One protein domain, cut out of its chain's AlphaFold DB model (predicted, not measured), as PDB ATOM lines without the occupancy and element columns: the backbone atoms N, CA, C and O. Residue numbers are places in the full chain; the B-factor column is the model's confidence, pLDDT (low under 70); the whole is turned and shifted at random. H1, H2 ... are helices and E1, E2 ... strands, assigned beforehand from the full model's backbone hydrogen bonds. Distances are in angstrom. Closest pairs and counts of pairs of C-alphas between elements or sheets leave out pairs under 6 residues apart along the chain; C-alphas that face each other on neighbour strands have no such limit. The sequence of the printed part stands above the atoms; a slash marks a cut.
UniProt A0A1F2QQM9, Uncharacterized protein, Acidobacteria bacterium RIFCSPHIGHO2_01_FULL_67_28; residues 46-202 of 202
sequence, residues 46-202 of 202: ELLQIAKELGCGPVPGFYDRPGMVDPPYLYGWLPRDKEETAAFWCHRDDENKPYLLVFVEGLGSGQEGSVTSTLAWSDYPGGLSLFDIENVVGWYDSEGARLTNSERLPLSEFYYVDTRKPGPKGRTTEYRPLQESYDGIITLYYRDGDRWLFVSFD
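This is residues 46 to 202 of the 202 residues of an uncharacterized protein of Acidobacteria bacterium RIFCSPHIGHO2_01_FULL_67_28 (UniProt A0A1F2QQM9). Two strongly twisted four-stranded sheets are stacked partly face to face as a sandwich, their strands crossed at 49 degrees, and the short helix H1 is tucked into the curl of the first sheet, away from the second. Beyond the second sheet, a long stretch without a named element, residues 131 to 177, loops out, and its residues 159 to 160 pair with edge strand E8. The printed part has 157 residues, with H1 followed by E1 to E8; the sheets run E1 E2 E3 E4 and E5 E6 E7 E8, both antiparallel. The class is mostly strand, though only 63 residues are in named elements. The whole is compact, with a radius of gyration of the C-alphas of 15.7 A and spans of 45 by 35 by 29 A.

H1, residues 46 to 53, begins at C-alpha 46 (-50.263, 16.249, 44.178) and is 11.0 A long. E1 is residues 73 to 75. E2, residues 85 to 91, is 20.1 A long, E3, residues 99 to 108, 25.2 A, and E4, residues 111 to 121, 27.8 A, ending at C-alpha 121 (-36.405, 24.884, 29.277). E5 is residues 127 to 130 and E6 residues 178 to 182. E7, residues 185 to 192, is 22.6 A long. E8, residues 195 to 201, is 20.6 A long and ends at C-alpha 201 (-43.009, 39.816, 24.049).

H1 is on the sheet E1 E2 E3 E4, which curls round it; its closest C-alphas to E2 are those of Ala 51 and Cys 90, 6.5 A. In H1 every O i to N i+4 pair is within hydrogen-bond range. E1 to E4 form a meander, each strand the antiparallel neighbour of the one before. Within hydrogen-bond range are N 74 and O 87 across the neighbours E1 and E2, at 2.8 A, N 88 and O 102 across E2 and E3, at 2.9 A, and N 101 and O 119 across E3 and E4, at 2.9 A. E3 bends by 68 degrees at residue 105 and E4 by 56 degrees at residue 117. E5 to E8 form a second meander, with N 129 and O 179 at 2.9 A, N 180 and O 187 at 2.8 A, and N 188 and O 199 at 2.8 A. Between the sheets, the closest C-alphas of E1 and E5 are those of Tyr 73 and Leu 128, 5.6 A. H1 and E8 are apart.

The C-alphas farthest apart, those of Gly 110 and Gly 144, are 48.0 A apart. The printed part has no cut. The links H1 to E1 and E5 to E6 are long. Residues 135 to 151 are under 70 in pLDDT; the mean of the printed part is 89.5.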
ATOM      1  N   GLU A  46     -49.964  17.096  45.331       93.12
ATOM      2  CA  GLU A  46     -50.263  16.249  44.178       93.12
ATOM      3  C   GLU A  46     -49.331  16.530  42.990       93.12
ATOM      4  O   GLU A  46     -48.792  15.602  42.390       93.12
ATOM      5  N   LEU A  47     -49.043  17.802  42.694       95.50
ATOM      6  CA  LEU A  47     -48.124  18.172  41.613       95.50
ATOM      7  C   LEU A  47     -46.675  17.865  42.000       95.50
ATOM      8  O   LEU A  47     -45.869  17.473  41.158       95.50
ATOM      9  N   LEU A  48     -46.343  17.991  43.287       95.25
ATOM     10  CA  LEU A  48     -45.046  17.604  43.828       95.25
ATOM     11  C   LEU A  48     -44.807  16.093  43.713       95.25
ATOM     12  O   LEU A  48     -43.676  15.676  43.459       95.25
ATOM     13  N   GLN A  49     -45.840  15.274  43.905       94.62
ATOM     14  CA  GLN A  49     -45.744  13.828  43.720       94.62
ATOM     15  C   GLN A  49     -45.442  13.484  42.254       94.62
ATOM     16  O   GLN A  49     -44.458  12.792  41.989       94.62
ATOM     17  N   ILE A  50     -46.184  14.075  41.312       96.19
ATOM     18  CA  ILE A  50     -45.934  13.923  39.867       96.19
ATOM     19  C   ILE A  50     -44.520  14.406  39.502       96.19
ATOM     20  O   ILE A  50     -43.799  13.743  38.757       96.19
ATOM     21  N   ALA A  51     -44.074  15.538  40.058       96.75
ATOM     22  CA  ALA A  51     -42.725  16.054  39.833       96.75
ATOM     23  C   ALA A  51     -41.647  15.042  40.257       96.75
ATOM     24  O   ALA A  51     -40.715  14.770  39.497       96.75
ATOM     25  N   LYS A  52     -41.793  14.433  41.441       95.88
ATOM     26  CA  LYS A  52     -40.854  13.419  41.948       95.88
ATOM     27  C   LYS A  52     -40.793  12.192  41.043       95.88
ATOM     28  O   LYS A  52     -39.701  11.680  40.806       95.88
ATOM     29  N   GLU A  53     -41.930  11.740  40.525       96.44
ATOM     30  CA  GLU A  53     -42.007  10.612  39.585       96.44
ATOM     31  C   GLU A  53     -41.297  10.908  38.261       96.44
ATOM     32  O   GLU A  53     -40.675  10.022  37.675       96.44
ATOM     33  N   LEU A  54     -41.305  12.172  37.833       97.19
ATOM     34  CA  LEU A  54     -40.542  12.661  36.683       97.19
ATOM     35  C   LEU A  54     -39.054  12.918  36.987       97.19
ATOM     36  O   LEU A  54     -38.314  13.341  36.097       97.19
ATOM     37  N   GLY A  55     -38.597  12.686  38.220       96.94
ATOM     38  CA  GLY A  55     -37.221  12.967  38.636       96.94
ATOM     39  C   GLY A  55     -36.911  14.463  38.758       96.94
ATOM     40  O   GLY A  55     -35.756  14.865  38.614       96.94
ATOM     41  N   CYS A  56     -37.924  15.294  39.004       97.06
ATOM     42  CA  CYS A  56     -37.779  16.721  39.260       97.06
ATOM     43  C   CYS A  56     -38.355  17.121  40.629       97.06
ATOM     44  O   CYS A  56     -38.978  16.333  41.340       97.06
ATOM     45  N   GLY A  57     -38.102  18.359  41.043       96.19
ATOM     46  CA  GLY A  57     -38.588  18.927  42.296       96.19
ATOM     47  C   GLY A  57     -39.034  20.379  42.141       96.19
ATOM     48  O   GLY A  57     -38.990  20.929  41.041       96.19
ATOM     49  N   PRO A  58     -39.465  21.027  43.232       96.50
ATOM     50  CA  PRO A  58     -39.842  22.435  43.211       96.50
ATOM     51  C   PRO A  58     -38.722  23.326  42.663       96.50
ATOM     52  O   PRO A  58     -37.547  23.076  42.933       96.50
ATOM     53  N   VAL A  59     -39.078  24.394  41.943       96.00
ATOM     54  CA  VAL A  59     -38.100  25.386  41.472       96.00
ATOM     55  C   VAL A  59     -37.460  26.096  42.679       96.00
ATOM     56  O   VAL A  59     -38.174  26.765  43.437       96.00
ATOM     57  N   PRO A  60     -36.134  25.976  42.895       93.69
ATOM     58  CA  PRO A  60     -35.489  26.555  44.068       93.69
ATOM     59  C   PRO A  60     -35.611  28.080  44.090       93.69
ATOM     60  O   PRO A  60     -35.286  28.762  43.116       93.69
ATOM     61  N   GLY A  61     -36.065  28.616  45.226       92.31
ATOM     62  CA  GLY A  61     -36.176  30.060  45.440       92.31
ATOM     63  C   GLY A  61     -37.127  30.769  44.472       92.31
ATOM     64  O   GLY A  61     -36.896  31.938  44.187       92.31
ATOM     65  N   PHE A  62     -38.165  30.088  43.961       93.88
ATOM     66  CA  PHE A  62     -39.121  30.660  42.999       93.88
ATOM     67  C   PHE A  62     -39.608  32.063  43.395       93.88
ATOM     68  O   PHE A  62     -39.428  33.019  42.650       93.88
ATOM     69  N   TYR A  63     -40.113  32.211  44.622       92.44
ATOM     70  CA  TYR A  63     -40.596  33.494  45.147       92.44
ATOM     71  C   TYR A  63     -39.503  34.404  45.728       92.44
ATOM     72  O   TYR A  63     -39.804  35.510  46.169       92.44
ATOM     73  N   ASP A  64     -38.237  33.974  45.735       92.19
ATOM     74  CA  ASP A  64     -37.127  34.814  46.202       92.19
ATOM     75  C   ASP A  64     -36.733  35.861  45.136       92.19
ATOM     76  O   ASP A  64     -35.986  36.800  45.432       92.19
ATOM     77  N   ARG A  65     -37.209  35.719  43.887       89.00
ATOM     78  CA  ARG A  65     -36.916  36.657  42.796       89.00
ATOM     79  C   ARG A  65     -37.873  37.858  42.817       89.00
ATOM     80  O   ARG A  65     -39.087  37.669  42.907       89.00
ATOM     81  N   PRO A  66     -37.362  39.096  42.668       88.19
ATOM     82  CA  PRO A  66     -38.208  40.276  42.517       88.19
ATOM     83  C   PRO A  66     -39.175  40.131  41.339       88.19
ATOM     84  O   PRO A  66     -38.800  39.587  40.301       88.19
ATOM     85  N   GLY A  67     -40.401  40.631  41.502       84.19
ATOM     86  CA  GLY A  67     -41.418  40.629  40.445       84.19
ATOM     87  C   GLY A  67     -42.191  39.316  40.276       84.19
ATOM     88  O   GLY A  67     -43.105  39.276  39.460       84.19
ATOM     89  N   MET A  68     -41.886  38.265  41.048       88.25
ATOM     90  CA  MET A  68     -42.670  37.024  41.028       88.25
ATOM     91  C   MET A  68     -43.976  37.185  41.804       88.25
ATOM     92  O   MET A  68     -43.973  37.276  43.032       88.25
ATOM     93  N   VAL A  69     -45.089  37.224  41.071       86.50
ATOM     94  CA  VAL A  69     -46.447  37.322  41.626       86.50
ATOM     95  C   VAL A  69     -47.209  36.022  41.398       86.50
ATOM     96  O   VAL A  69     -47.716  35.431  42.352       86.50
ATOM     97  N   ASP A  70     -47.252  35.566  40.146       94.00
ATOM     98  CA  ASP A  70     -47.968  34.354  39.762       94.00
ATOM     99  C   ASP A  70     -47.225  33.089  40.244       94.00
ATOM    100  O   ASP A  70     -45.992  33.064  40.286       94.00
ATOM    101  N   PRO A  71     -47.950  32.026  40.637       95.75
ATOM    102  CA  PRO A  71     -47.350  30.776  41.102       95.75
ATOM    103  C   PRO A  71     -46.637  29.996  39.984       95.75
ATOM    104  O   PRO A  71     -46.939  30.186  38.809       95.75
ATOM    105  N   PRO A  72     -45.743  29.042  40.313       97.00
ATOM    106  CA  PRO A  72     -45.094  28.186  39.315       97.00
ATOM    107  C   PRO A  72     -46.024  27.083  38.779       97.00
ATOM    108  O   PRO A  72     -45.551  26.119  38.182       97.00
ATOM    109  N   TYR A  73     -47.328  27.166  39.038       97.50
ATOM    110  CA  TYR A  73     -48.326  26.184  38.639       97.50
ATOM    111  C   TYR A  73     -49.652  26.866  38.313       97.50
ATOM    112  O   TYR A  73     -49.943  27.953  38.797       97.50
ATOM    113  N   LEU A  74     -50.478  26.197  37.525       96.12
ATOM    114  CA  LEU A  74     -51.807  26.637  37.137       96.12
ATOM    115  C   LEU A  74     -52.718  25.416  37.041       96.12
ATOM    116  O   LEU A  74     -52.373  24.457  36.357       96.12
ATOM    117  N   TYR A  75     -53.901  25.479  37.650       95.06
ATOM    118  CA  TYR A  75     -54.987  24.536  37.372       95.06
ATOM    119  C   TYR A  75     -55.895  25.072  36.263       95.06
ATOM    120  O   TYR A  75     -56.063  26.282  36.103       95.06
ATOM    121  N   GLY A  76     -56.505  24.167  35.509       92.31
ATOM    122  CA  GLY A  76     -57.496  24.476  34.489       92.31
ATOM    123  C   GLY A  76     -56.952  25.151  33.248       92.31
ATOM    124  O   GLY A  76     -57.600  26.042  32.694       92.31
ATOM    125  N   TRP A  77     -55.767  24.730  32.803       87.94
ATOM    126  CA  TRP A  77     -55.155  25.286  31.599       87.94
ATOM    127  C   TRP A  77     -55.937  24.927  30.319       87.94
ATOM    128  O   TRP A  77     -55.879  25.681  29.347       87.94
ATOM    129  N   LEU A  78     -56.725  23.839  30.326       85.12
ATOM    130  CA  LEU A  78     -57.669  23.500  29.254       85.12
ATOM    131  C   LEU A  78     -59.109  23.913  29.602       85.12
ATOM    132  O   LEU A  78     -59.577  23.674  30.713       85.12
ATOM    133  N   PRO A  79     -59.875  24.485  28.650       76.81
ATOM    134  CA  PRO A  79     -61.204  25.019  28.939       76.81
ATOM    135  C   PRO A  79     -62.302  23.966  29.114       76.81
ATOM    136  O   PRO A  79     -63.297  24.277  29.766       76.81
ATOM    137  N   ARG A  80     -62.171  22.773  28.514       76.00
ATOM    138  CA  ARG A  80     -63.184  21.707  28.629       76.00
ATOM    139  C   ARG A  80     -63.093  20.965  29.960       76.00
ATOM    140  O   ARG A  80     -64.130  20.638  30.520       76.00
ATOM    141  N   ASP A  81     -61.879  20.845  30.490       77.94
ATOM    142  CA  ASP A  81     -61.556  20.022  31.657       77.94
ATOM    143  C   ASP A  81     -60.818  20.872  32.706       77.94
ATOM    144  O   ASP A  81     -59.725  20.553  33.175       77.94
ATOM    145  N   LYS A  82     -61.390  22.037  33.042       76.31
ATOM    146  CA  LYS A  82     -60.726  23.028  33.909       76.31
ATOM    147  C   LYS A  82     -60.386  22.487  35.299       76.31
ATOM    148  O   LYS A  82     -59.412  22.912  35.904       76.31
ATOM    149  N   GLU A  83     -61.196  21.580  35.821       82.94
ATOM    150  CA  GLU A  83     -60.977  21.013  37.156       82.94
ATOM    151  C   GLU A  83     -59.995  19.837  37.132       82.94
ATOM    152  O   GLU A  83     -59.464  19.464  38.173       82.94
ATOM    153  N   GLU A  84     -59.707  19.300  35.945       90.75
ATOM    154  CA  GLU A  84     -58.943  18.063  35.779       90.75
ATOM    155  C   GLU A  84     -57.603  18.273  35.078       90.75
ATOM    156  O   GLU A  84     -56.941  17.318  34.675       90.75
ATOM    157  N   THR A  85     -57.171  19.520  34.916       94.12
ATOM    158  CA  THR A  85     -55.937  19.837  34.199       94.12
ATOM    159  C   THR A  85     -55.042  20.745  35.015       94.12
ATOM    160  O   THR A  85     -55.517  21.611  35.746       94.12
ATOM    161  N   ALA A  86     -53.730  20.565  34.891       96.38
ATOM    162  CA  ALA A  86     -52.753  21.471  35.477       96.38
ATOM    163  C   ALA A  86     -51.516  21.616  34.593       96.38
ATOM    164  O   ALA A  86     -51.187  20.732  33.804       96.38
ATOM    165  N   ALA A  87     -50.834  22.744  34.736       97.31
ATOM    166  CA  ALA A  87     -49.502  22.973  34.209       97.31
ATOM    167  C   ALA A  87     -48.604  23.442  35.354       97.31
ATOM    168  O   ALA A  87     -49.052  24.223  36.190       97.31
ATOM    169  N   PHE A  88     -47.358  22.983  35.425       98.00
ATOM    170  CA  PHE A  88     -46.433  23.446  36.459       98.00
ATOM    171  C   PHE A  88     -44.972  23.359  36.042       98.00
ATOM    172  O   PHE A  88     -44.576  22.493  35.264       98.00
ATOM    173  N   TRP A  89     -44.162  24.248  36.603       97.94
ATOM    174  CA  TRP A  89     -42.714  24.215  36.494       97.94
ATOM    175  C   TRP A  89     -42.101  23.336  37.582       97.94
ATOM    176  O   TRP A  89     -42.430  23.454  38.764       97.94
ATOM    177  N   CYS A  90     -41.136  22.506  37.198       97.81
ATOM    178  CA  CYS A  90     -40.243  21.822  38.125       97.81
ATOM    179  C   CYS A  90     -38.775  21.948  37.691       97.81
ATOM    180  O   CYS A  90     -38.465  22.228  36.532       97.81
ATOM    181  N   HIS A  91     -37.864  21.762  38.644       97.69
ATOM    182  CA  HIS A  91     -36.418  21.789  38.458       97.69
ATOM    183  C   HIS A  91     -35.837  20.374  38.512       97.69
ATOM    184  O   HIS A  91     -36.193  19.585  39.388       97.69
ATOM    185  N   ARG A  92     -34.904  20.065  37.621       97.06
ATOM    186  CA  ARG A  92     -34.215  18.773  37.510       97.06
ATOM    187  C   ARG A  92     -32.709  18.977  37.407       97.06
ATOM    188  O   ARG A  92     -32.243  20.067  37.093       97.06
ATOM    189  N   ASP A  93     -31.961  17.912  37.660       96.44
ATOM    190  CA  ASP A  93     -30.502  17.910  37.556       96.44
ATOM    191  C   ASP A  93     -30.065  17.767  36.084       96.44
ATOM    192  O   ASP A  93     -29.669  16.700  35.622       96.44
ATOM    193  N   ASP A  94     -30.257  18.837  35.309       96.88
ATOM    194  CA  ASP A  94     -29.872  18.945  33.897       96.88
ATOM    195  C   ASP A  94     -29.147  20.279  33.682       96.88
ATOM    196  O   ASP A  94     -29.724  21.344  33.884       96.88
ATOM    197  N   GLU A  95     -27.880  20.226  33.265       95.25
ATOM    198  CA  GLU A  95     -27.029  21.419  33.129       95.25
ATOM    199  C   GLU A  95     -27.514  22.406  32.057       95.25
ATOM    200  O   GLU A  95     -27.278  23.606  32.171       95.25
ATOM    201  N   ASN A  96     -28.169  21.920  30.999       96.31
ATOM    202  CA  ASN A  96     -28.533  22.744  29.844       96.31
ATOM    203  C   ASN A  96     -29.995  23.181  29.885       96.31
ATOM    204  O   ASN A  96     -30.349  24.241  29.366       96.31
ATOM    205  N   LYS A  97     -30.862  22.334  30.435       95.94
ATOM    206  CA  LYS A  97     -32.305  22.548  30.530       95.94
ATOM    207  C   LYS A  97     -32.800  22.136  31.917       95.94
ATOM    208  O   LYS A  97     -33.525  21.134  32.021       95.94
ATOM    209  N   PRO A  98     -32.397  22.873  32.969       97.44
ATOM    210  CA  PRO A  98     -32.706  22.527  34.354       97.44
ATOM    211  C   PRO A  98     -34.194  22.642  34.684       97.44
ATOM    212  O   PRO A  98     -34.624  22.112  35.703       97.44
ATOM    213  N   TYR A  99     -34.999  23.292  33.840       97.81
ATOM    214  CA  TYR A  99     -36.425  23.484  34.083       97.81
ATOM    215  C   TYR A  99     -37.273  22.628  33.147       97.81
ATOM    216  O   TYR A  99     -36.931  22.395  31.984       97.81
ATOM    217  N   LEU A 100     -38.394  22.147  33.669       97.75
ATOM    218  CA  LEU A 100     -39.363  21.350  32.938       97.75
ATOM    219  C   LEU A 100     -40.759  21.907  33.213       97.75
ATOM    220  O   LEU A 100     -41.191  21.936  34.364       97.75
ATOM    221  N   LEU A 101     -41.450  22.344  32.164       97.94
ATOM    222  CA  LEU A 101     -42.875  22.645  32.222       97.94
ATOM    223  C   LEU A 101     -43.633  21.351  31.964       97.94
ATOM    224  O   LEU A 101     -43.425  20.692  30.944       97.94
ATOM    225  N   VAL A 102     -44.480  20.967  32.904       97.62
ATOM    226  CA  VAL A 102     -45.212  19.706  32.903       97.62
ATOM    227  C   VAL A 102     -46.688  20.006  32.726       97.62
ATOM    228  O   VAL A 102     -47.222  20.862  33.425       97.62
ATOM    229  N   PHE A 103     -47.342  19.285  31.818       96.06
ATOM    230  CA  PHE A 103     -48.778  19.372  31.582       96.06
ATOM    231  C   PHE A 103     -49.441  18.072  32.012       96.06
ATOM    232  O   PHE A 103     -49.020  16.984  31.606       96.06
ATOM    233  N   VAL A 104     -50.475  18.201  32.831       95.56
ATOM    234  CA  VAL A 104     -51.210  17.098  33.445       95.56
ATOM    235  C   VAL A 104     -52.685  17.216  33.083       95.56
ATOM    236  O   VAL A 104     -53.241  18.320  33.062       95.56
ATOM    237  N   GLU A 105     -53.306  16.074  32.813       94.12
ATOM    238  CA  GLU A 105     -54.748  15.908  32.603       94.12
ATOM    239  C   GLU A 105     -55.277  14.766  33.484       94.12
ATOM    240  O   GLU A 105     -54.496  13.952  33.980       94.12
ATOM    241  N   GLY A 106     -56.593  14.692  33.694       91.44
ATOM    242  CA  GLY A 106     -57.213  13.691  34.569       91.44
ATOM    243  C   GLY A 106     -56.878  13.872  36.054       91.44
ATOM    244  O   GLY A 106     -56.814  12.893  36.796       91.44
ATOM    245  N   LEU A 107     -56.597  15.105  36.490       89.25
ATOM    246  CA  LEU A 107     -56.518  15.432  37.915       89.25
ATOM    247  C   LEU A 107     -57.919  15.400  38.542       89.25
ATOM    248  O   LEU A 107     -58.907  15.736  37.904       89.25
ATOM    249  N   GLY A 108     -58.013  15.029  39.817       81.06
ATOM    250  CA  GLY A 108     -59.289  15.011  40.537       81.06
ATOM    251  C   GLY A 108     -59.992  13.651  40.524       81.06
ATOM    252  O   GLY A 108     -59.447  12.641  40.092       81.06
ATOM    253  N   SER A 109     -61.188  13.589  41.121       71.81
ATOM    254  CA  SER A 109     -62.012  12.366  41.237       71.81
ATOM    255  C   SER A 109     -61.298  11.119  41.804       71.81
ATOM    256  O   SER A 109     -61.708   9.989  41.543       71.81
ATOM    257  N   GLY A 110     -60.236  11.307  42.599       71.88
ATOM    258  CA  GLY A 110     -59.422  10.211  43.142       71.88
ATOM    259  C   GLY A 110     -58.445   9.580  42.143       71.88
ATOM    260  O   GLY A 110     -57.917   8.508  42.425       71.88
ATOM    261  N   GLN A 111     -58.219  10.213  40.990       75.94
ATOM    262  CA  GLN A 111     -57.194   9.837  40.020       75.94
ATOM    263  C   GLN A 111     -55.894  10.611  40.282       75.94
ATOM    264  O   GLN A 111     -55.920  11.752  40.744       75.94
ATOM    265  N   GLU A 112     -54.752   9.988  39.982       80.88
ATOM    266  CA  GLU A 112     -53.413  10.547  40.242       80.88
ATOM    267  C   GLU A 112     -52.960  11.577  39.186       80.88
ATOM    268  O   GLU A 112     -51.864  12.125  39.287       80.88
ATOM    269  N   GLY A 113     -53.807  11.903  38.201       90.00
ATOM    270  CA  GLY A 113     -53.413  12.696  37.039       90.00
ATOM    271  C   GLY A 113     -52.455  11.935  36.118       90.00
ATOM    272  O   GLY A 113     -51.740  11.020  36.518       90.00
ATOM    273  N   SER A 114     -52.440  12.297  34.841       93.56
ATOM    274  CA  SER A 114     -51.520  11.747  33.849       93.56
ATOM    275  C   SER A 114     -50.761  12.875  33.177       93.56
ATOM    276  O   SER A 114     -51.354  13.824  32.663       93.56
ATOM    277  N   VAL A 115     -49.438  12.745  33.124       95.50
ATOM    278  CA  VAL A 115     -48.583  13.658  32.364       95.50
ATOM    279  C   VAL A 115     -48.866  13.462  30.877       95.50
ATOM    280  O   VAL A 115     -48.615  12.387  30.332       95.50
ATOM    281  N   THR A 116     -49.391  14.487  30.208       93.88
ATOM    282  CA  THR A 116     -49.738  14.405  28.777       93.88
ATOM    283  C   THR A 116     -48.674  15.000  27.876       93.88
ATOM    284  O   THR A 116     -48.616  14.671  26.689       93.88
ATOM    285  N   SER A 117     -47.823  15.874  28.415       94.62
ATOM    286  CA  SER A 117     -46.632  16.377  27.732       94.62
ATOM    287  C   SER A 117     -45.700  17.115  28.690       94.62
ATOM    288  O   SER A 117     -46.088  17.506  29.792       94.62
ATOM    289  N   THR A 118     -44.461  17.319  28.250       96.44
ATOM    290  CA  THR A 118     -43.467  18.122  28.962       96.44
ATOM    291  C   THR A 118     -42.693  19.014  27.992       96.44
ATOM    292  O   THR A 118     -42.570  18.705  26.803       96.44
ATOM    293  N   LEU A 119     -42.165  20.127  28.498       95.69
ATOM    294  CA  LEU A 119     -41.340  21.066  27.748       95.69
ATOM    295  C   LEU A 119     -40.090  21.425  28.557       95.69
ATOM    296  O   LEU A 119     -40.172  22.051  29.609       95.69
ATOM    297  N   ALA A 120     -38.923  21.011  28.063       95.81
ATOM    298  CA  ALA A 120     -37.644  21.304  28.703       95.81
ATOM    299  C   ALA A 120     -37.165  22.722  28.359       95.81
ATOM    300  O   ALA A 120     -37.130  23.094  27.181       95.81
ATOM    301  N   TRP A 121     -36.731  23.466  29.373       95.12
ATOM    302  CA  TRP A 121     -36.405  24.884  29.277       95.12
ATOM    303  C   TRP A 121     -35.096  25.227  29.996       95.12
ATOM    304  O   TRP A 121     -34.725  24.588  30.983       95.12
ATOM    305  N   SER A 122     -34.376  26.209  29.456       94.88
ATOM    306  CA  SER A 122     -33.055  26.622  29.948       94.88
ATOM    307  C   SER A 122     -33.132  27.812  30.896       94.88
ATOM    308  O   SER A 122     -32.389  27.863  31.873       94.88
ATOM    309  N   ASP A 123     -34.031  28.755  30.615       93.88
ATOM    310  CA  ASP A 123     -34.133  29.995  31.370       93.88
ATOM    311  C   ASP A 123     -34.962  29.808  32.639       93.88
ATOM    312  O   ASP A 123     -35.813  28.925  32.732       93.88
ATOM    313  N   TYR A 124     -34.699  30.648  33.636       94.75
ATOM    314  CA  TYR A 124     -35.436  30.599  34.890       94.75
ATOM    315  C   TYR A 124     -36.926  30.886  34.650       94.75
ATOM    316  O   TYR A 124     -37.227  31.927  34.063       94.75
ATOM    317  N   PRO A 125     -37.842  30.037  35.143       95.62
ATOM    318  CA  PRO A 125     -39.252  30.141  34.810       95.62
ATOM    319  C   PRO A 125     -39.944  31.310  35.515       95.62
ATOM    320  O   PRO A 125     -39.658  31.611  36.678       95.62
ATOM    321  N   GLY A 126     -40.887  31.924  34.813       95.88
ATOM    322  CA  GLY A 126     -41.876  32.858  35.336       95.88
ATOM    323  C   GLY A 126     -43.075  32.184  35.998       95.88
ATOM    324  O   GLY A 126     -43.196  30.956  36.053       95.88
ATOM    325  N   GLY A 127     -43.975  33.020  36.510       96.56
ATOM    326  CA  GLY A 127     -45.255  32.573  37.050       96.56
ATOM    327  C   GLY A 127     -46.237  32.211  35.940       96.56
ATOM    328  O   GLY A 127     -46.175  32.775  34.849       96.56
ATOM    329  N   LEU A 128     -47.112  31.244  36.212       97.12
ATOM    330  CA  LEU A 128     -48.059  30.691  35.252       97.12
ATOM    331  C   LEU A 128     -49.469  31.245  35.460       97.12
ATOM    332  O   LEU A 128     -50.001  31.260  36.569       97.12
ATOM    333  N   SER A 129     -50.105  31.626  34.358       94.94
ATOM    334  CA  SER A 129     -51.498  32.065  34.301       94.94
ATOM    335  C   SER A 129     -52.118  31.716  32.943       94.94
ATOM    336  O   SER A 129     -51.469  31.141  32.071       94.94
ATOM    337  N   LEU A 130     -53.411  31.983  32.753       92.69
ATOM    338  CA  LEU A 130     -54.016  31.933  31.420       92.69
ATOM    339  C   LEU A 130     -53.884  33.299  30.767       92.69
ATOM    340  O   LEU A 130     -54.196  34.305  31.403       92.69
ATOM    341  N   PHE A 131     -53.494  33.318  29.492       91.12
ATOM    342  CA  PHE A 131     -53.436  34.561  28.736       91.12
ATOM    343  C   PHE A 131     -54.805  35.230  28.699       91.12
ATOM    344  O   PHE A 131     -55.805  34.599  28.346       91.12
ATOM    345  N   ASP A 132     -54.837  36.515  29.024       85.31
ATOM    346  CA  ASP A 132     -56.037  37.331  28.954       85.31
ATOM    347  C   ASP A 132     -55.716  38.632  28.224       85.31
ATOM    348  O   ASP A 132     -55.019  39.504  28.751       85.31
ATOM    349  N   ILE A 133     -56.217  38.749  26.991       76.94
ATOM    350  CA  ILE A 133     -55.917  39.902  26.144       76.94
ATOM    351  C   ILE A 133     -56.466  41.210  26.714       76.94
ATOM    352  O   ILE A 133     -55.926  42.273  26.413       76.94
ATOM    353  N   GLU A 134     -57.499  41.169  27.560       71.12
ATOM    354  CA  GLU A 134     -58.027  42.389  28.182       71.12
ATOM    355  C   GLU A 134     -56.976  43.073  29.068       71.12
ATOM    356  O   GLU A 134     -56.991  44.296  29.219       71.12
ATOM    357  N   ASN A 135     -56.016  42.296  29.576       67.69
ATOM    358  CA  ASN A 135     -54.921  42.782  30.407       67.69
ATOM    359  C   ASN A 135     -53.688  43.209  29.597       67.69
ATOM    360  O   ASN A 135     -52.735  43.732  30.175       67.69
ATOM    361  N   VAL A 136     -53.699  43.040  28.269       69.06
ATOM    362  CA  VAL A 136     -52.582  43.409  27.394       69.06
ATOM    363  C   VAL A 136     -52.948  44.621  26.544       69.06
ATOM    364  O   VAL A 136     -53.678  44.555  25.553       69.06
ATOM    365  N   VAL A 137     -52.415  45.779  26.932       59.69
ATOM    366  CA  VAL A 137     -52.601  47.025  26.186       59.69
ATOM    367  C   VAL A 137     -51.680  47.019  24.967       59.69
ATOM    368  O   VAL A 137     -50.471  47.137  25.103       59.69
ATOM    369  N   GLY A 138     -52.257  46.966  23.764       58.62
ATOM    370  CA  GLY A 138     -51.514  47.249  22.529       58.62
ATOM    371  C   GLY A 138     -51.047  46.036  21.728       58.62
ATOM    372  O   GLY A 138     -50.142  46.181  20.916       58.62
ATOM    373  N   TRP A 139     -51.680  44.873  21.888       63.88
ATOM    374  CA  TRP A 139     -51.498  43.775  20.939       63.88
ATOM    375  C   TRP A 139     -52.209  44.067  19.611       63.88
ATOM    376  O   TRP A 139     -53.445  44.094  19.523       63.88
ATOM    377  N   TYR A 140     -51.402  44.312  18.581       68.25
ATOM    378  CA  TYR A 140     -51.822  44.420  17.189       68.25
ATOM    379  C   TYR A 140     -51.310  43.191  16.445       68.25
ATOM    380  O   TYR A 140     -50.195  42.740  16.702       68.25
ATOM    381  N   ASP A 141     -52.112  42.638  15.539       65.62
ATOM    382  CA  ASP A 141     -51.604  41.613  14.632       65.62
ATOM    383  C   ASP A 141     -50.550  42.192  13.667       65.62
ATOM    384  O   ASP A 141     -50.316  43.405  13.605       65.62
ATOM    385  N   SER A 142     -49.907  41.319  12.891       63.31
ATOM    386  CA  SER A 142     -48.931  41.726  11.870       63.31
ATOM    387  C   SER A 142     -49.489  42.682  10.797       63.31
ATOM    388  O   SER A 142     -48.711  43.305  10.071       63.31
ATOM    389  N   GLU A 143     -50.813  42.838  10.709       69.81
ATOM    390  CA  GLU A 143     -51.507  43.760   9.804       69.81
ATOM    391  C   GLU A 143     -51.893  45.088  10.492       69.81
ATOM    392  O   GLU A 143     -52.440  45.989   9.852       69.81
ATOM    393  N   GLY A 144     -51.564  45.254  11.778       67.44
ATOM    394  CA  GLY A 144     -51.849  46.453  12.563       67.44
ATOM    395  C   GLY A 144     -53.282  46.524  13.097       67.44
ATOM    396  O   GLY A 144     -53.697  47.579  13.586       67.44
ATOM    397  N   ALA A 145     -54.056  45.440  13.023       66.25
ATOM    398  CA  ALA A 145     -55.392  45.389  13.595       66.25
ATOM    399  C   ALA A 145     -55.317  45.078  15.093       66.25
ATOM    400  O   ALA A 145     -54.660  44.138  15.538       66.25
ATOM    401  N   ARG A 146     -56.019  45.885  15.897       66.00
ATOM    402  CA  ARG A 146     -56.138  45.648  17.338       66.00
ATOM    403  C   ARG A 146     -56.927  44.361  17.557       66.00
ATOM    404  O   ARG A 146     -58.076  44.263  17.127       66.00
ATOM    405  N   LEU A 147     -56.342  43.411  18.273       63.47
ATOM    406  CA  LEU A 147     -57.033  42.190  18.667       63.47
ATOM    407  C   LEU A 147     -58.028  42.544  19.784       63.47
ATOM    408  O   LEU A 147     -57.657  42.765  20.929       63.47
ATOM    409  N   THR A 148     -59.305  42.701  19.433       56.94
ATOM    410  CA  THR A 148     -60.356  43.181  20.353       56.94
ATOM    411  C   THR A 148     -61.212  42.072  20.960       56.94
ATOM    412  O   THR A 148     -62.105  42.373  21.741       56.94
ATOM    413  N   ASN A 149     -60.976  40.806  20.595       59.25
ATOM    414  CA  ASN A 149     -61.866  39.692  20.951       59.25
ATOM    415  C   ASN A 149     -61.145  38.342  21.134       59.25
ATOM    416  O   ASN A 149     -61.733  37.276  20.937       59.25
ATOM    417  N   SER A 150     -59.840  38.346  21.399       58.00
ATOM    418  CA  SER A 150     -59.022  37.161  21.146       58.00
ATOM    419  C   SER A 150     -58.999  36.178  22.320       58.00
ATOM    420  O   SER A 150     -58.003  36.040  23.027       58.00
ATOM    421  N   GLU A 151     -60.048  35.368  22.430       65.12
ATOM    422  CA  GLU A 151     -59.866  33.996  22.925       65.12
ATOM    423  C   GLU A 151     -58.960  33.182  21.980       65.12
ATOM    424  O   GLU A 151     -58.418  32.146  22.366       65.12
ATOM    425  N   ARG A 152     -58.807  33.648  20.729       85.88
ATOM    426  CA  ARG A 152     -58.105  32.954  19.651       85.88
ATOM    427  C   ARG A 152     -57.021  33.829  19.032       85.88
ATOM    428  O   ARG A 152     -57.333  34.868  18.452       85.88
ATOM    429  N   LEU A 153     -55.771  33.391  19.125       90.00
ATOM    430  CA  LEU A 153     -54.609  34.058  18.535       90.00
ATOM    431  C   LEU A 153     -54.182  33.363  17.234       90.00
ATOM    432  O   LEU A 153     -54.348  32.147  17.129       90.00
ATOM    433  N   PRO A 154     -53.632  34.076  16.234       92.88
ATOM    434  CA  PRO A 154     -53.123  33.444  15.022       92.88
ATOM    435  C   PRO A 154     -51.908  32.575  15.350       92.88
ATOM    436  O   PRO A 154     -50.937  33.053  15.929       92.88
ATOM    437  N   LEU A 155     -51.913  31.310  14.922       95.25
ATOM    438  CA  LEU A 155     -50.767  30.421  15.148       95.25
ATOM    439  C   LEU A 155     -49.527  30.842  14.345       95.25
ATOM    440  O   LEU A 155     -48.425  30.410  14.665       95.25
ATOM    441  N   SER A 156     -49.683  31.702  13.336       94.94
ATOM    442  CA  SER A 156     -48.568  32.289  12.587       94.94
ATOM    443  C   SER A 156     -47.698  33.242  13.404       94.94
ATOM    444  O   SER A 156     -46.560  33.466  13.008       94.94
ATOM    445  N   GLU A 157     -48.208  33.775  14.518       92.56
ATOM    446  CA  GLU A 157     -47.441  34.633  15.436       92.56
ATOM    447  C   GLU A 157     -46.548  33.818  16.384       92.56
ATOM    448  O   GLU A 157     -45.667  34.356  17.049       92.56
ATOM    449  N   PHE A 158     -46.758  32.500  16.445       96.62
ATOM    450  CA  PHE A 158     -45.995  31.597  17.290       96.62
ATOM    451  C   PHE A 158     -44.875  30.906  16.511       96.62
ATOM    452  O   PHE A 158     -44.897  30.796  15.284       96.62
ATOM    453  N   TYR A 159     -43.923  30.346  17.250       97.62
ATOM    454  CA  TYR A 159     -42.834  29.529  16.739       97.62
ATOM    455  C   TYR A 159     -42.848  28.162  17.406       97.62
ATOM    456  O   TYR A 159     -43.078  28.047  18.606       97.62
ATOM    457  N   TYR A 160     -42.555  27.106  16.657       96.75
ATOM    458  CA  TYR A 160     -42.397  25.783  17.251       96.75
ATOM    459  C   TYR A 160     -41.167  25.747  18.163       96.75
ATOM    460  O   TYR A 160     -40.077  26.154  17.756       96.75
ATOM    461  N   VAL A 161     -41.318  25.227  19.382       94.19
ATOM    462  CA  VAL A 161     -40.239  25.209  20.388       94.19
ATOM    463  C   VAL A 161     -39.034  24.383  19.915       94.19
ATOM    464  O   VAL A 161     -37.886  24.766  20.135       94.19
ATOM    465  N   ASP A 162     -39.291  23.276  19.217       92.88
ATOM    466  CA  ASP A 162     -38.284  22.314  18.748       92.88
ATOM    467  C   ASP A 162     -37.403  22.835  17.596       92.88
ATOM    468  O   ASP A 162     -36.206  22.564  17.533       92.88
ATOM    469  N   THR A 163     -37.998  23.576  16.669       95.62
ATOM    470  CA  THR A 163     -37.418  23.909  15.359       95.62
ATOM    471  C   THR A 163     -37.267  25.405  15.153       95.62
ATOM    472  O   THR A 163     -36.633  25.816  14.182       95.62
ATOM    473  N   ARG A 164     -37.882  26.216  16.024       95.25
ATOM    474  CA  ARG A 164     -38.000  27.676  15.909       95.25
ATOM    475  C   ARG A 164     -38.579  28.134  14.563       95.25
ATOM    476  O   ARG A 164     -38.402  29.278  14.164       95.25
ATOM    477  N   LYS A 165     -39.277  27.247  13.845       97.19
ATOM    478  CA  LYS A 165     -40.005  27.591  12.618       97.19
ATOM    479  C   LYS A 165     -41.328  28.268  12.981       97.19
ATOM    480  O   LYS A 165     -41.918  27.864  13.984       97.19
ATOM    481  N   PRO A 166     -41.819  29.220  12.168       97.25
ATOM    482  CA  PRO A 166     -43.136  29.809  12.376       97.25
ATOM    483  C   PRO A 166     -44.238  28.748  12.419       97.25
ATOM    484  O   PRO A 166     -44.148  27.716  11.739       97.25
ATOM    485  N   GLY A 167     -45.276  29.017  13.202       96.75
ATOM    486  CA  GLY A 167     -46.472  28.199  13.271       96.75
ATOM    487  C   GLY A 167     -47.312  28.268  11.988       96.75
ATOM    488  O   GLY A 167     -47.008  29.006  11.041       96.75
ATOM    489  N   PRO A 168     -48.366  27.446  11.902       96.81
ATOM    490  CA  PRO A 168     -49.165  27.311  10.694       96.81
ATOM    491  C   PRO A 168     -49.953  28.589  10.378       96.81
ATOM    492  O   PRO A 168     -50.650  29.146  11.225       96.81
ATOM    493  N   LYS A 169     -49.900  29.016   9.111       95.25
ATOM    494  CA  LYS A 169     -50.696  30.142   8.602       95.25
ATOM    495  C   LYS A 169     -52.176  29.771   8.485       95.25
ATOM    496  O   LYS A 169     -52.508  28.633   8.161       95.25
ATOM    497  N   GLY A 170     -53.057  30.750   8.699       92.44
ATOM    498  CA  GLY A 170     -54.508  30.595   8.528       92.44
ATOM    499  C   GLY A 170     -55.203  29.760   9.608       92.44
ATOM    500  O   GLY A 170     -56.383  29.449   9.467       92.44
ATOM    501  N   ARG A 171     -54.491  29.392  10.680       94.62
ATOM    502  CA  ARG A 171     -55.043  28.716  11.861       94.62
ATOM    503  C   ARG A 171     -54.939  29.625  13.077       94.62
ATOM    504  O   ARG A 171     -54.043  30.462  13.155       94.62
ATOM    505  N   THR A 172     -55.838  29.425  14.030       93.88
ATOM    506  CA  THR A 172     -55.849  30.141  15.305       93.88
ATOM    507  C   THR A 172     -55.850  29.165  16.477       93.88
ATOM    508  O   THR A 172     -56.125  27.975  16.296       93.88
ATOM    509  N   THR A 173     -55.511  29.652  17.669       93.19
ATOM    510  CA  THR A 173     -55.654  28.884  18.907       93.19
ATOM    511  C   THR A 173     -57.129  28.549  19.138       93.19
ATOM    512  O   THR A 173     -58.019  29.350  18.850       93.19
ATOM    513  N   GLU A 174     -57.412  27.350  19.639       91.44
ATOM    514  CA  GLU A 174     -58.775  26.922  19.979       91.44
ATOM    515  C   GLU A 174     -59.192  27.387  21.377       91.44
ATOM    516  O   GLU A 174     -60.382  27.508  21.671       91.44
ATOM    517  N   TYR A 175     -58.199  27.656  22.221       89.56
ATOM    518  CA  TYR A 175     -58.326  28.080  23.604       89.56
ATOM    519  C   TYR A 175     -57.221  29.077  23.965       89.56
ATOM    520  O   TYR A 175     -56.270  29.275  23.201       89.56
ATOM    521  N   ARG A 176     -57.360  29.710  25.135       91.44
ATOM    522  CA  ARG A 176     -56.388  30.685  25.643       91.44
ATOM    523  C   ARG A 176     -55.042  29.995  25.885       91.44
ATOM    524  O   ARG A 176     -55.027  28.982  26.584       91.44
ATOM    525  N   PRO A 177     -53.930  30.503  25.330       94.38
ATOM    526  CA  PRO A 177     -52.610  29.969  25.634       94.38
ATOM    527  C   PRO A 177     -52.295  30.018  27.126       94.38
ATOM    528  O   PRO A 177     -52.777  30.893  27.853       94.38
ATOM    529  N   LEU A 178     -51.432  29.101  27.554       95.50
ATOM    530  CA  LEU A 178     -50.769  29.217  28.843       95.50
ATOM    531  C   LEU A 178     -49.840  30.430  28.777       95.50
ATOM    532  O   LEU A 178     -49.056  30.552  27.839       95.50
ATOM    533  N   GLN A 179     -49.928  31.304  29.764       95.75
ATOM    534  CA  GLN A 179     -49.057  32.451  29.926       95.75
ATOM    535  C   GLN A 179     -48.005  32.143  30.988       95.75
ATOM    536  O   GLN A 179     -48.328  31.672  32.075       95.75
ATOM    537  N   GLU A 180     -46.759  32.453  30.676       95.56
ATOM    538  CA  GLU A 180     -45.674  32.648  31.625       95.56
ATOM    539  C   GLU A 180     -45.351  34.142  31.681       95.56
ATOM    540  O   GLU A 180     -45.248  34.786  30.636       95.56
ATOM    541  N   SER A 181     -45.181  34.693  32.880       94.00
ATOM    542  CA  SER A 181     -44.790  36.090  33.070       94.00
ATOM    543  C   SER A 181     -43.621  36.219  34.040       94.00
ATOM    544  O   SER A 181     -43.635  35.644  35.135       94.00
ATOM    545  N   TYR A 182     -42.608  36.988  33.642       92.94
ATOM    546  CA  TYR A 182     -41.507  37.392  34.510       92.94
ATOM    547  C   TYR A 182     -40.924  38.742  34.088       92.94
ATOM    548  O   TYR A 182     -40.498  38.907  32.952       92.94
ATOM    549  N   ASP A 183     -40.849  39.687  35.031       88.56
ATOM    550  CA  ASP A 183     -40.185  40.990  34.841       88.56
ATOM    551  C   ASP A 183     -40.675  41.763  33.597       88.56
ATOM    552  O   ASP A 183     -39.899  42.338  32.840       88.56
ATOM    553  N   GLY A 184     -41.990  41.723  33.356       87.12
ATOM    554  CA  GLY A 184     -42.630  42.349  32.194       87.12
ATOM    555  C   GLY A 184     -42.574  41.519  30.911       87.12
ATOM    556  O   GLY A 184     -43.366  41.765  30.013       87.12
ATOM    557  N   ILE A 185     -41.724  40.492  30.841       90.25
ATOM    558  CA  ILE A 185     -41.684  39.578  29.700       90.25
ATOM    559  C   ILE A 185     -42.816  38.566  29.835       90.25
ATOM    560  O   ILE A 185     -42.902  37.833  30.824       90.25
ATOM    561  N   ILE A 186     -43.645  38.491  28.801       92.25
ATOM    562  CA  ILE A 186     -44.709  37.507  28.661       92.25
ATOM    563  C   ILE A 186     -44.284  36.476  27.620       92.25
ATOM    564  O   ILE A 186     -43.890  36.824  26.509       92.25
ATOM    565  N   THR A 187     -44.399  35.194  27.961       95.12
ATOM    566  CA  THR A 187     -44.282  34.087  27.010       95.12
ATOM    567  C   THR A 187     -45.578  33.297  26.982       95.12
ATOM    568  O   THR A 187     -46.085  32.877  28.016       95.12
ATOM    569  N   LEU A 188     -46.127  33.079  25.792       95.62
ATOM    570  CA  LEU A 188     -47.321  32.268  25.599       95.62
ATOM    571  C   LEU A 188     -46.931  30.906  25.063       95.62
ATOM    572  O   LEU A 188     -46.189  30.833  24.089       95.62
ATOM    573  N   TYR A 189     -47.496  29.849  25.635       96.12
ATOM    574  CA  TYR A 189     -47.347  28.475  25.179       96.12
ATOM    575  C   TYR A 189     -48.685  27.931  24.688       96.12
ATOM    576  O   TYR A 189     -49.718  28.051  25.353       96.12
ATOM    577  N   TYR A 190     -48.663  27.286  23.526       95.81
ATOM    578  CA  TYR A 190     -49.841  26.656  22.941       95.81
ATOM    579  C   TYR A 190     -49.496  25.293  22.339       95.81
ATOM    580  O   TYR A 190     -48.461  25.132  21.692       95.81
ATOM    581  N   ARG A 191     -50.375  24.306  22.538       93.62
ATOM    582  CA  ARG A 191     -50.204  22.955  21.994       93.62
ATOM    583  C   ARG A 191     -50.941  22.832  20.660       93.62
ATOM    584  O   ARG A 191     -52.160  22.952  20.606       93.62
ATOM    585  N   ASP A 192     -50.202  22.567  19.586       94.19
ATOM    586  CA  ASP A 192     -50.728  22.272  18.249       94.19
ATOM    587  C   ASP A 192     -50.489  20.791  17.917       94.19
ATOM    588  O   ASP A 192     -49.414  20.401  17.451       94.19
ATOM    589  N   GLY A 193     -51.482  19.947  18.215       92.12
ATOM    590  CA  GLY A 193     -51.343  18.489  18.147       92.12
ATOM    591  C   GLY A 193     -50.315  17.986  19.164       92.12
ATOM    592  O   GLY A 193     -50.468  18.188  20.366       92.12
ATOM    593  N   ASP A 194     -49.238  17.363  18.688       91.62
ATOM    594  CA  ASP A 194     -48.150  16.856  19.542       91.62
ATOM    595  C   ASP A 194     -46.970  17.823  19.668       91.62
ATOM    596  O   ASP A 194     -45.920  17.472  20.208       91.62
ATOM    597  N   ARG A 195     -47.105  19.044  19.140       94.75
ATOM    598  CA  ARG A 195     -46.014  20.017  19.095       94.75
ATOM    599  C   ARG A 195     -46.365  21.265  19.885       94.75
ATOM    600  O   ARG A 195     -47.492  21.751  19.850       94.75
ATOM    601  N   TRP A 196     -45.359  21.804  20.561       95.69
ATOM    602  CA  TRP A 196     -45.474  23.040  21.321       95.69
ATOM    603  C   TRP A 196     -45.050  24.241  20.488       95.69
ATOM    604  O   TRP A 196     -44.011  24.231  19.820       95.69
ATOM    605  N   LEU A 197     -45.878  25.272  20.555       97.38
ATOM    606  CA  LEU A 197     -45.680  26.595  19.995       97.38
ATOM    607  C   LEU A 197     -45.425  27.577  21.142       97.38
ATOM    608  O   LEU A 197     -46.022  27.435  22.210       97.38
ATOM    609  N   PHE A 198     -44.569  28.572  20.916       96.88
ATOM    610  CA  PHE A 198     -44.348  29.673  21.847       96.88
ATOM    611  C   PHE A 198     -44.236  31.025  21.128       96.88
ATOM    612  O   PHE A 198     -43.846  31.082  19.960       96.88
ATOM    613  N   VAL A 199     -44.552  32.111  21.826       95.19
ATOM    614  CA  VAL A 199     -44.230  33.491  21.428       95.19
ATOM    615  C   VAL A 199     -43.894  34.291  22.680       95.19
ATOM    616  O   VAL A 199     -44.527  34.076  23.709       95.19
ATOM    617  N   SER A 200     -42.911  35.186  22.599       92.88
ATOM    618  CA  SER A 200     -42.480  36.025  23.724       92.88
ATOM    619  C   SER A 200     -42.490  37.499  23.329       92.88
ATOM    620  O   SER A 200     -42.143  37.823  22.192       92.88
ATOM    621  N   PHE A 201     -42.882  38.370  24.252       89.31
ATOM    622  CA  PHE A 201     -43.009  39.816  24.049       89.31
ATOM    623  C   PHE A 201     -42.911  40.573  25.380       89.31
ATOM    624  O   PHE A 201     -43.039  39.965  26.445       89.31
ATOM    625  N   ASP A 202     -42.643  41.873  25.291       84.56
ATOM    626  CA  ASP A 202     -42.572  42.842  26.391       84.56
ATOM    627  C   ASP A 202     -43.851  43.690  26.539       84.56
ATOM    628  O   ASP A 202     -44.692  43.703  25.605       84.56
TER     629      ASP A 202